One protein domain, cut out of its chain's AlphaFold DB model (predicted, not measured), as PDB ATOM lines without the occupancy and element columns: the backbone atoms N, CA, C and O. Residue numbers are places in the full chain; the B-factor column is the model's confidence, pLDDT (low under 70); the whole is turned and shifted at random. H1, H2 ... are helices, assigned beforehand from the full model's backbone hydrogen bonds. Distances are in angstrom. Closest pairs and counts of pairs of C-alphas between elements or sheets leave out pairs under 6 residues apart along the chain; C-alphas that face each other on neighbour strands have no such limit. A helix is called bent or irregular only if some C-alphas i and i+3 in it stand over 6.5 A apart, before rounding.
ATOM      1  N   LEU A   2      51.421 -48.510  31.769       42.75
ATOM      2  CA  LEU A   2      52.476 -47.777  31.032       42.75
ATOM      3  C   LEU A   2      51.863 -46.696  30.119       42.75
ATOM      4  O   LEU A   2      52.433 -46.298  29.110       42.75
ATOM      5  N   ILE A   3      50.668 -46.225  30.470       54.94
ATOM      6  CA  ILE A   3      49.893 -45.291  29.650       54.94
ATOM      7  C   ILE A   3      50.523 -43.876  29.581       54.94
ATOM      8  O   ILE A   3      50.433 -43.279  28.512       54.94
ATOM      9  N   PRO A   4      51.260 -43.335  30.585       53.56
ATOM     10  CA  PRO A   4      51.843 -41.997  30.427       53.56
ATOM     11  C   PRO A   4      53.102 -41.970  29.542       53.56
ATOM     12  O   PRO A   4      53.440 -40.919  29.004       53.56
ATOM     13  N   ILE A   5      53.783 -43.107  29.342       50.84
ATOM     14  CA  ILE A   5      54.997 -43.164  28.504       50.84
ATOM     15  C   ILE A   5      54.630 -43.157  27.014       50.84
ATOM     16  O   ILE A   5      55.333 -42.558  26.209       50.84
ATOM     17  N   SER A   6      53.497 -43.760  26.649       53.16
ATOM     18  CA  SER A   6      53.047 -43.840  25.255       53.16
ATOM     19  C   SER A   6      52.358 -42.562  24.746       53.16
ATOM     20  O   SER A   6      52.202 -42.427  23.536       53.16
ATOM     21  N   GLN A   7      51.953 -41.639  25.631       58.97
ATOM     22  CA  GLN A   7      51.199 -40.424  25.272       58.97
ATOM     23  C   GLN A   7      51.965 -39.102  25.482       58.97
ATOM     24  O   GLN A   7      51.392 -38.027  25.339       58.97
ATOM     25  N   GLY A   8      53.276 -39.155  25.749       55.56
ATOM     26  CA  GLY A   8      54.167 -38.007  25.522       55.56
ATOM     27  C   GLY A   8      54.339 -37.002  26.666       55.56
ATOM     28  O   GLY A   8      54.934 -35.952  26.438       55.56
ATOM     29  N   SER A   9      53.911 -37.296  27.898       60.66
ATOM     30  CA  SER A   9      54.285 -36.465  29.055       60.66
ATOM     31  C   SER A   9      54.955 -37.307  30.130       60.66
ATOM     32  O   SER A   9      54.316 -37.957  30.954       60.66
ATOM     33  N   ILE A  10      56.285 -37.301  30.094       72.94
ATOM     34  CA  ILE A  10      57.156 -38.035  31.022       72.94
ATOM     35  C   ILE A  10      57.227 -37.307  32.383       72.94
ATOM     36  O   ILE A  10      57.495 -37.915  33.419       72.94
ATOM     37  N   TYR A  11      56.919 -36.006  32.405       77.62
ATOM     38  CA  TYR A  11      57.066 -35.133  33.571       77.62
ATOM     39  C   TYR A  11      56.275 -35.577  34.818       77.62
ATOM     40  O   TYR A  11      56.875 -35.624  35.895       77.62
ATOM     41  N   PRO A  12      54.988 -35.979  34.740       78.00
ATOM     42  CA  PRO A  12      54.235 -36.414  35.919       78.00
ATOM     43  C   PRO A  12      54.778 -37.717  36.515       78.00
ATOM     44  O   PRO A  12      54.798 -37.884  37.733       78.00
ATOM     45  N   ALA A  13      55.260 -38.629  35.662       77.00
ATOM     46  CA  ALA A  13      55.851 -39.887  36.103       77.00
ATOM     47  C   ALA A  13      57.168 -39.646  36.852       77.00
ATOM     48  O   ALA A  13      57.380 -40.229  37.913       77.00
ATOM     49  N   ILE A  14      58.016 -38.737  36.358       83.62
ATOM     50  CA  ILE A  14      59.264 -38.354  37.035       83.62
ATOM     51  C   ILE A  14      58.971 -37.723  38.399       83.62
ATOM     52  O   ILE A  14      59.592 -38.103  39.393       83.62
ATOM     53  N   ILE A  15      58.012 -36.794  38.471       84.56
ATOM     54  CA  ILE A  15      57.631 -36.143  39.734       84.56
ATOM     55  C   ILE A  15      57.113 -37.186  40.735       84.56
ATOM     56  O   ILE A  15      57.564 -37.208  41.880       84.56
ATOM     57  N   GLY A  16      56.236 -38.094  40.296       84.00
ATOM     58  CA  GLY A  16      55.701 -39.164  41.142       84.00
ATOM     59  C   GLY A  16      56.782 -40.115  41.663       84.00
ATOM     60  O   GLY A  16      56.815 -40.410  42.857       84.00
ATOM     61  N   VAL A  17      57.708 -40.545  40.801       84.94
ATOM     62  CA  VAL A  17      58.832 -41.410  41.197       84.94
ATOM     63  C   VAL A  17      59.767 -40.687  42.164       84.94
ATOM     64  O   VAL A  17      60.172 -41.268  43.167       84.94
ATOM     65  N   THR A  18      60.062 -39.408  41.927       87.12
ATOM     66  CA  THR A  18      60.942 -38.618  42.805       87.12
ATOM     67  C   THR A  18      60.328 -38.449  44.195       87.12
ATOM     68  O   THR A  18      60.992 -38.694  45.201       87.12
ATOM     69  N   LEU A  19      59.037 -38.113  44.275       85.62
ATOM     70  CA  LEU A  19      58.310 -38.019  45.547       85.62
ATOM     71  C   LEU A  19      58.206 -39.382  46.258       85.62
ATOM     72  O   LEU A  19      58.341 -39.457  47.487       85.62
ATOM     73  N   GLY A  20      58.039 -40.463  45.493       83.94
ATOM     74  CA  GLY A  20      58.076 -41.842  45.986       83.94
ATOM     75  C   GLY A  20      59.443 -42.254  46.545       83.94
ATOM     76  O   GLY A  20      59.523 -42.935  47.561       83.94
ATOM     77  N   LEU A  21      60.544 -41.801  45.947       85.44
ATOM     78  CA  LEU A  21      61.886 -42.058  46.479       85.44
ATOM     79  C   LEU A  21      62.175 -41.216  47.731       85.44
ATOM     80  O   LEU A  21      62.784 -41.710  48.679       85.44
ATOM     81  N   ILE A  22      61.681 -39.976  47.794       87.75
ATOM     82  CA  ILE A  22      61.830 -39.119  48.984       87.75
ATOM     83  C   ILE A  22      61.065 -39.692  50.188       87.75
ATOM     84  O   ILE A  22      61.521 -39.563  51.322       87.75
ATOM     85  N   THR A  23      59.935 -40.373  49.977       85.62
ATOM     86  CA  THR A  23      59.219 -41.051  51.076       85.62
ATOM     87  C   THR A  23      59.994 -42.240  51.648       85.62
ATOM     88  O   THR A  23      59.894 -42.504  52.848       85.62
ATOM     89  N   TRP A  24      60.840 -42.907  50.854       83.56
ATOM     90  CA  TRP A  24      61.723 -43.976  51.344       83.56
ATOM     91  C   TRP A  24      62.792 -43.483  52.329       83.56
ATOM     92  O   TRP A  24      63.210 -44.240  53.209       83.56
ATOM     93  N   LEU A  25      63.172 -42.199  52.271       85.75
ATOM     94  CA  LEU A  25      64.118 -41.595  53.221       85.75
ATOM     95  C   LEU A  25      63.607 -41.613  54.669       85.75
ATOM     96  O   LEU A  25      64.404 -41.488  55.597       85.75
ATOM     97  N   ARG A  26      62.309 -41.855  54.893       82.31
ATOM     98  CA  ARG A  26      61.723 -42.020  56.231       82.31
ATOM     99  C   ARG A  26      62.364 -43.147  57.050       82.31
ATOM    100  O   ARG A  26      62.321 -43.091  58.278       82.31
ATOM    101  N   LEU A  27      62.918 -44.174  56.401       84.19
ATOM    102  CA  LEU A  27      63.512 -45.332  57.082       84.19
ATOM    103  C   LEU A  27      64.860 -45.012  57.742       84.19
ATOM    104  O   LEU A  27      65.247 -45.678  58.701       84.19
ATOM    105  N   ALA A  28      65.558 -43.977  57.274       86.56
ATOM    106  CA  ALA A  28      66.809 -43.535  57.869       86.56
ATOM    107  C   ALA A  28      66.540 -42.458  58.932       86.56
ATOM    108  O   ALA A  28      65.972 -41.403  58.652       86.56
ATOM    109  N   LYS A  29      66.999 -42.693  60.172       79.69
ATOM    110  CA  LYS A  29      66.831 -41.742  61.292       79.69
ATOM    111  C   LYS A  29      67.395 -40.346  60.988       79.69
ATOM    112  O   LYS A  29      66.859 -39.374  61.500       79.69
ATOM    113  N   SER A  30      68.438 -40.257  60.157       85.75
ATOM    114  CA  SER A  30      69.128 -38.999  59.836       85.75
ATOM    115  C   SER A  30      68.435 -38.142  58.771       85.75
ATOM    116  O   SER A  30      68.738 -36.958  58.680       85.75
ATOM    117  N   THR A  31      67.545 -38.706  57.946       87.50
ATOM    118  CA  THR A  31      66.916 -37.995  56.811       87.50
ATOM    119  C   THR A  31      65.390 -37.985  56.885       87.50
ATOM    120  O   THR A  31      64.717 -37.584  55.933       87.50
ATOM    121  N   LYS A  32      64.833 -38.374  58.038       82.31
ATOM    122  CA  LYS A  32      63.390 -38.471  58.291       82.31
ATOM    123  C   LYS A  32      62.630 -37.189  57.937       82.31
ATOM    124  O   LYS A  32      61.519 -37.277  57.417       82.31
ATOM    125  N   ASP A  33      63.229 -36.024  58.166       87.19
ATOM    126  CA  ASP A  33      62.543 -34.739  58.002       87.19
ATOM    127  C   ASP A  33      62.221 -34.407  56.538       87.19
ATOM    128  O   ASP A  33      61.178 -33.822  56.245       87.19
ATOM    129  N   PHE A  34      63.037 -34.877  55.590       86.88
ATOM    130  CA  PHE A  34      62.777 -34.682  54.160       86.88
ATOM    131  C   PHE A  34      61.543 -35.446  53.672       86.88
ATOM    132  O   PHE A  34      60.876 -35.016  52.729       86.88
ATOM    133  N   SER A  35      61.182 -36.542  54.343       87.69
ATOM    134  CA  SER A  35      59.981 -37.296  53.994       87.69
ATOM    135  C   SER A  35      58.699 -36.489  54.223       87.69
ATOM    136  O   SER A  35      57.710 -36.752  53.534       87.69
ATOM    137  N   TYR A  36      58.686 -35.519  55.148       86.19
ATOM    138  CA  TYR A  36      57.491 -34.713  55.417       86.19
ATOM    139  C   TYR A  36      57.106 -33.832  54.232       86.19
ATOM    140  O   TYR A  36      55.917 -33.650  53.988       86.19
ATOM    141  N   ILE A  37      58.082 -33.350  53.457       89.69
ATOM    142  CA  ILE A  37      57.826 -32.534  52.262       89.69
ATOM    143  C   ILE A  37      57.045 -33.347  51.226       89.69
ATOM    144  O   ILE A  37      56.057 -32.868  50.672       89.69
ATOM    145  N   SER A  38      57.444 -34.602  51.005       88.12
ATOM    146  CA  SER A  38      56.755 -35.474  50.052       88.12
ATOM    147  C   SER A  38      55.338 -35.822  50.519       88.12
ATOM    148  O   SER A  38      54.390 -35.713  49.741       88.12
ATOM    149  N   PHE A  39      55.152 -36.124  51.809       84.31
ATOM    150  CA  PHE A  39      53.813 -36.344  52.369       84.31
ATOM    151  C   PHE A  39      52.924 -35.101  52.290       84.31
ATOM    152  O   PHE A  39      51.749 -35.225  51.939       84.31
ATOM    153  N   ALA A  40      53.464 -33.917  52.578       88.81
ATOM    154  CA  ALA A  40      52.729 -32.662  52.480       88.81
ATOM    155  C   ALA A  40      52.287 -32.386  51.036       88.81
ATOM    156  O   ALA A  40      51.126 -32.053  50.809       88.81
ATOM    157  N   LEU A  41      53.172 -32.600  50.055       88.88
ATOM    158  CA  LEU A  41      52.845 -32.438  48.636       88.88
ATOM    159  C   LEU A  41      51.811 -33.459  48.159       88.88
ATOM    160  O   LEU A  41      50.824 -33.072  47.538       88.88
ATOM    161  N   MET A  42      51.987 -34.745  48.477       86.50
ATOM    162  CA  MET A  42      51.025 -35.786  48.099       86.50
ATOM    163  C   MET A  42      49.645 -35.529  48.712       86.50
ATOM    164  O   MET A  42      48.635 -35.611  48.014       86.50
ATOM    165  N   THR A  43      49.600 -35.171  49.996       85.75
ATOM    166  CA  THR A  43      48.342 -34.876  50.695       85.75
ATOM    167  C   THR A  43      47.703 -33.597  50.162       85.75
ATOM    168  O   THR A  43      46.496 -33.569  49.938       85.75
ATOM    169  N   GLY A  44      48.495 -32.552  49.908       89.38
ATOM    170  CA  GLY A  44      48.014 -31.282  49.368       89.38
ATOM    171  C   GLY A  44      47.429 -31.428  47.964       89.38
ATOM    172  O   GLY A  44      46.299 -31.007  47.728       89.38
ATOM    173  N   VAL A  45      48.151 -32.089  47.053       87.56
ATOM    174  CA  VAL A  45      47.672 -32.357  45.686       87.56
ATOM    175  C   VAL A  45      46.446 -33.268  45.708       87.56
ATOM    176  O   VAL A  45      45.464 -32.973  45.032       87.56
ATOM    177  N   GLY A  46      46.459 -34.327  46.523       81.75
ATOM    178  CA  GLY A  46      45.300 -35.206  46.694       81.75
ATOM    179  C   GLY A  46      44.070 -34.442  47.187       81.75
ATOM    180  O   GLY A  46      43.001 -34.552  46.597       81.75
ATOM    181  N   THR A  47      44.238 -33.589  48.200       82.69
ATOM    182  CA  THR A  47      43.156 -32.748  48.732       82.69
ATOM    183  C   THR A  47      42.639 -31.766  47.683       82.69
ATOM    184  O   THR A  47      41.429 -31.606  47.552       82.69
ATOM    185  N   ALA A  48      43.524 -31.142  46.900       83.00
ATOM    186  CA  ALA A  48      43.135 -30.216  45.839       83.00
ATOM    187  C   ALA A  48      42.340 -30.912  44.722       83.00
ATOM    188  O   ALA A  48      41.311 -30.397  44.290       83.00
ATOM    189  N   ILE A  49      42.771 -32.101  44.286       83.38
ATOM    190  CA  ILE A  49      42.044 -32.902  43.290       83.38
ATOM    191  C   ILE A  49      40.676 -33.313  43.836       83.38
ATOM    192  O   ILE A  49      39.674 -33.147  43.142       83.38
ATOM    193  N   CYS A  50      40.613 -33.791  45.082       77.38
ATOM    194  CA  CYS A  50      39.349 -34.123  45.737       77.38
ATOM    195  C   CYS A  50      38.423 -32.902  45.833       77.38
ATOM    196  O   CYS A  50      37.234 -33.024  45.557       77.38
ATOM    197  N   ALA A  51      38.957 -31.721  46.161       77.50
ATOM    198  CA  ALA A  51      38.182 -30.485  46.216       77.50
ATOM    199  C   ALA A  51      37.611 -30.112  44.838       77.50
ATOM    200  O   ALA A  51      36.418 -29.846  44.728       77.50
ATOM    201  N   ILE A  52      38.419 -30.164  43.775       79.62
ATOM    202  CA  ILE A  52      37.958 -29.897  42.401       79.62
ATOM    203  C   ILE A  52      36.895 -30.919  41.974       79.62
ATOM    204  O   ILE A  52      35.859 -30.540  41.426       79.62
ATOM    205  N   GLY A  53      37.126 -32.200  42.266       76.00
ATOM    206  CA  GLY A  53      36.183 -33.281  41.984       76.00
ATOM    207  C   GLY A  53      34.870 -33.163  42.760       76.00
ATOM    208  O   GLY A  53      33.834 -33.575  42.251       76.00
ATOM    209  N   ALA A  54      34.891 -32.565  43.953       74.19
ATOM    210  CA  ALA A  54      33.702 -32.323  44.765       74.19
ATOM    211  C   ALA A  54      32.894 -31.102  44.288       74.19
ATOM    212  O   ALA A  54      31.665 -31.139  44.307       74.19
ATOM    213  N   ILE A  55      33.550 -30.035  43.809       73.06
ATOM    214  CA  ILE A  55      32.881 -28.775  43.429       73.06
ATOM    215  C   ILE A  55      31.776 -28.993  42.382       73.06
ATOM    216  O   ILE A  55      30.680 -28.456  42.528       73.06
ATOM    217  N   GLY A  56      32.023 -29.796  41.346       70.00
ATOM    218  CA  GLY A  56      31.029 -30.040  40.291       70.00
ATOM    219  C   GLY A  56      29.757 -30.738  40.800       70.00
ATOM    220  O   GLY A  56      28.687 -30.130  40.834       70.00
ATOM    221  N   PRO A  57      29.839 -32.014  41.206       66.31
ATOM    222  CA  PRO A  57      28.674 -32.807  41.578       66.31
ATOM    223  C   PRO A  57      28.126 -32.513  42.975       66.31
ATOM    224  O   PRO A  57      27.020 -32.967  43.248       66.31
ATOM    225  N   GLN A  58      28.840 -31.803  43.858       68.00
ATOM    226  CA  GLN A  58      28.347 -31.494  45.207       68.00
ATOM    227  C   GLN A  58      28.024 -30.015  45.407       68.00
ATOM    228  O   GLN A  58      27.082 -29.723  46.123       68.00
ATOM    229  N   ILE A  59      28.743 -29.073  44.787       68.06
ATOM    230  CA  ILE A  59      28.435 -27.644  44.969       68.06
ATOM    231  C   ILE A  59      27.516 -27.135  43.860       68.06
ATOM    232  O   ILE A  59      26.479 -26.551  44.161       68.06
ATOM    233  N   LEU A  60      27.829 -27.381  42.583       70.62
ATOM    234  CA  LEU A  60      26.979 -26.880  41.494       70.62
ATOM    235  C   LEU A  60      25.598 -27.544  41.466       70.62
ATOM    236  O   LEU A  60      24.600 -26.852  41.287       70.62
ATOM    237  N   SER A  61      25.527 -28.861  41.666       67.44
ATOM    238  CA  SER A  61      24.254 -29.598  41.668       67.44
ATOM    239  C   SER A  61      23.331 -29.175  42.820       67.44
ATOM    240  O   SER A  61      22.121 -29.097  42.639       67.44
ATOM    241  N   GLN A  62      23.899 -28.846  43.985       65.81
ATOM    242  CA  GLN A  62      23.144 -28.409  45.163       65.81
ATOM    243  C   GLN A  62      22.694 -26.945  45.062       65.81
ATOM    244  O   GLN A  62      21.754 -26.551  45.746       65.81
ATOM    245  N   LEU A  63      23.330 -26.136  44.204       65.25
ATOM    246  CA  LEU A  63      22.918 -24.755  43.925       65.25
ATOM    247  C   LEU A  63      21.793 -24.663  42.880       65.25
ATOM    248  O   LEU A  63      21.086 -23.658  42.837       65.25
ATOM    249  N   GLN A  64      21.594 -25.695  42.056       68.75
ATOM    250  CA  GLN A  64      20.560 -25.740  41.014       68.75
ATOM    251  C   GLN A  64      19.204 -26.244  41.538       68.75
ATOM    252  O   GLN A  64      18.568 -27.108  40.934       68.75
ATOM    253  N   VAL A  65      18.727 -25.705  42.662       63.62
ATOM    254  CA  VAL A  65      17.384 -26.043  43.160       63.62
ATOM    255  C   VAL A  65      16.342 -25.355  42.273       63.62
ATOM    256  O   VAL A  65      16.063 -24.168  42.431       63.62
TER     257      VAL A  65
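AT A GLANCE: This is residues 2 to 65 of the 184 residues of an uncharacterized protein of marine sediment metagenome (UniProt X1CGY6). Two helices of unequal length, H2 and H3, meet near their ends as an open V, with the short link of residues 28 to 33 at the point of the V and the four-residue helix H1 near the far end of the shorter arm, H2. The longer arm is H3, and most of it sticks out, for residues 43 to 65, of which 43 to 63 belong to H3, stand free. The printed part has 64 residues with three named helices, in the order H1, H2, H3 along the chain, and no named strand, and its class is all helix. The whole is extended, with a radius of gyration of the C-alphas of 17.0 A, and flat in outline, with spans of 56 by 33 by 13 A.

HOW THE PARTS SIT: The first helix is H1, residues 3 to 6, and a tight link of 4 residues joins it to H2, residues 11 to 27. H1 and H2 are close but not clearly touching, with 1 pair of C-alphas within 8 A. That closest pair is Pro 4 and Ala 13, whose C-alphas are 7.3 A apart. After H2 a short link of 6 residues leads to H3, residues 34 to 63. H2 and H3 touch, with 15 pairs of C-alphas within 8 A. Their closest C-alphas are those of Thr 23 and Ser 35, 4.8 A apart. H2 touches H3 with residues 19 to 26 alone, and H3 touches H2 with residues 34 to 39 alone. The two helices run opposite ways at a steep tilt of 53 degrees, and their centres are 19.4 A apart. H1 and H3 are apart. H3 has a kink of 34 degrees near residue 54, within the stretch that stands free. In the backbones, the O i to N i+4 pairs within hydrogen-bond range are 9 of 13 in H2 and 21 of 26 in H3, while H1 is too short for such a pair and its 1 pair of O i and N i+3 is not within range.

IN THESE COORDINATES: H1 begins at Ile 3, whose C-alpha is at (49.893, -45.291, 29.650), and ends at Ser 6. H2 runs from Tyr 11, with its C-alpha at (57.066, -35.133, 33.571), to Leu 27, and is 26.4 A long from first to last C-alpha. It is neither bent nor irregular, but only just: C-alphas 24 and 27 are 6.2 A apart. H3, the longest helix with 30 residues, runs from Phe 34 to Leu 63, whose C-alpha is at (22.918, -24.755, 43.925), and is 42.3 A long. It too is neither bent nor irregular, but only just: C-alphas 53 and 56 are 6.3 A apart.

THE WHOLE: The two C-alphas farthest apart are those of Ser 30, in the link from H2 to H3, and Val 65, the last printed residue, at 55.9 A. From the first to the last printed C-alpha, Leu 2 to Val 65, the distance is 43.0 A. Residues 6 to 11 also stand free. Without the stretches that stand free, a body of 35 residues remains, spanning 36 by 16 by 8 A, with a radius of gyration of 11.1 A. The printed part has no cut, and neither of its links is long. The mean pLDDT of the printed part is 77.3. The model's confidence is low, under 70, in 16 residues: residues 2 to 9, 57 to 59 and 61 to 65. The mean pLDDT is 53 in H1, 84 in H2 and 79 in H3.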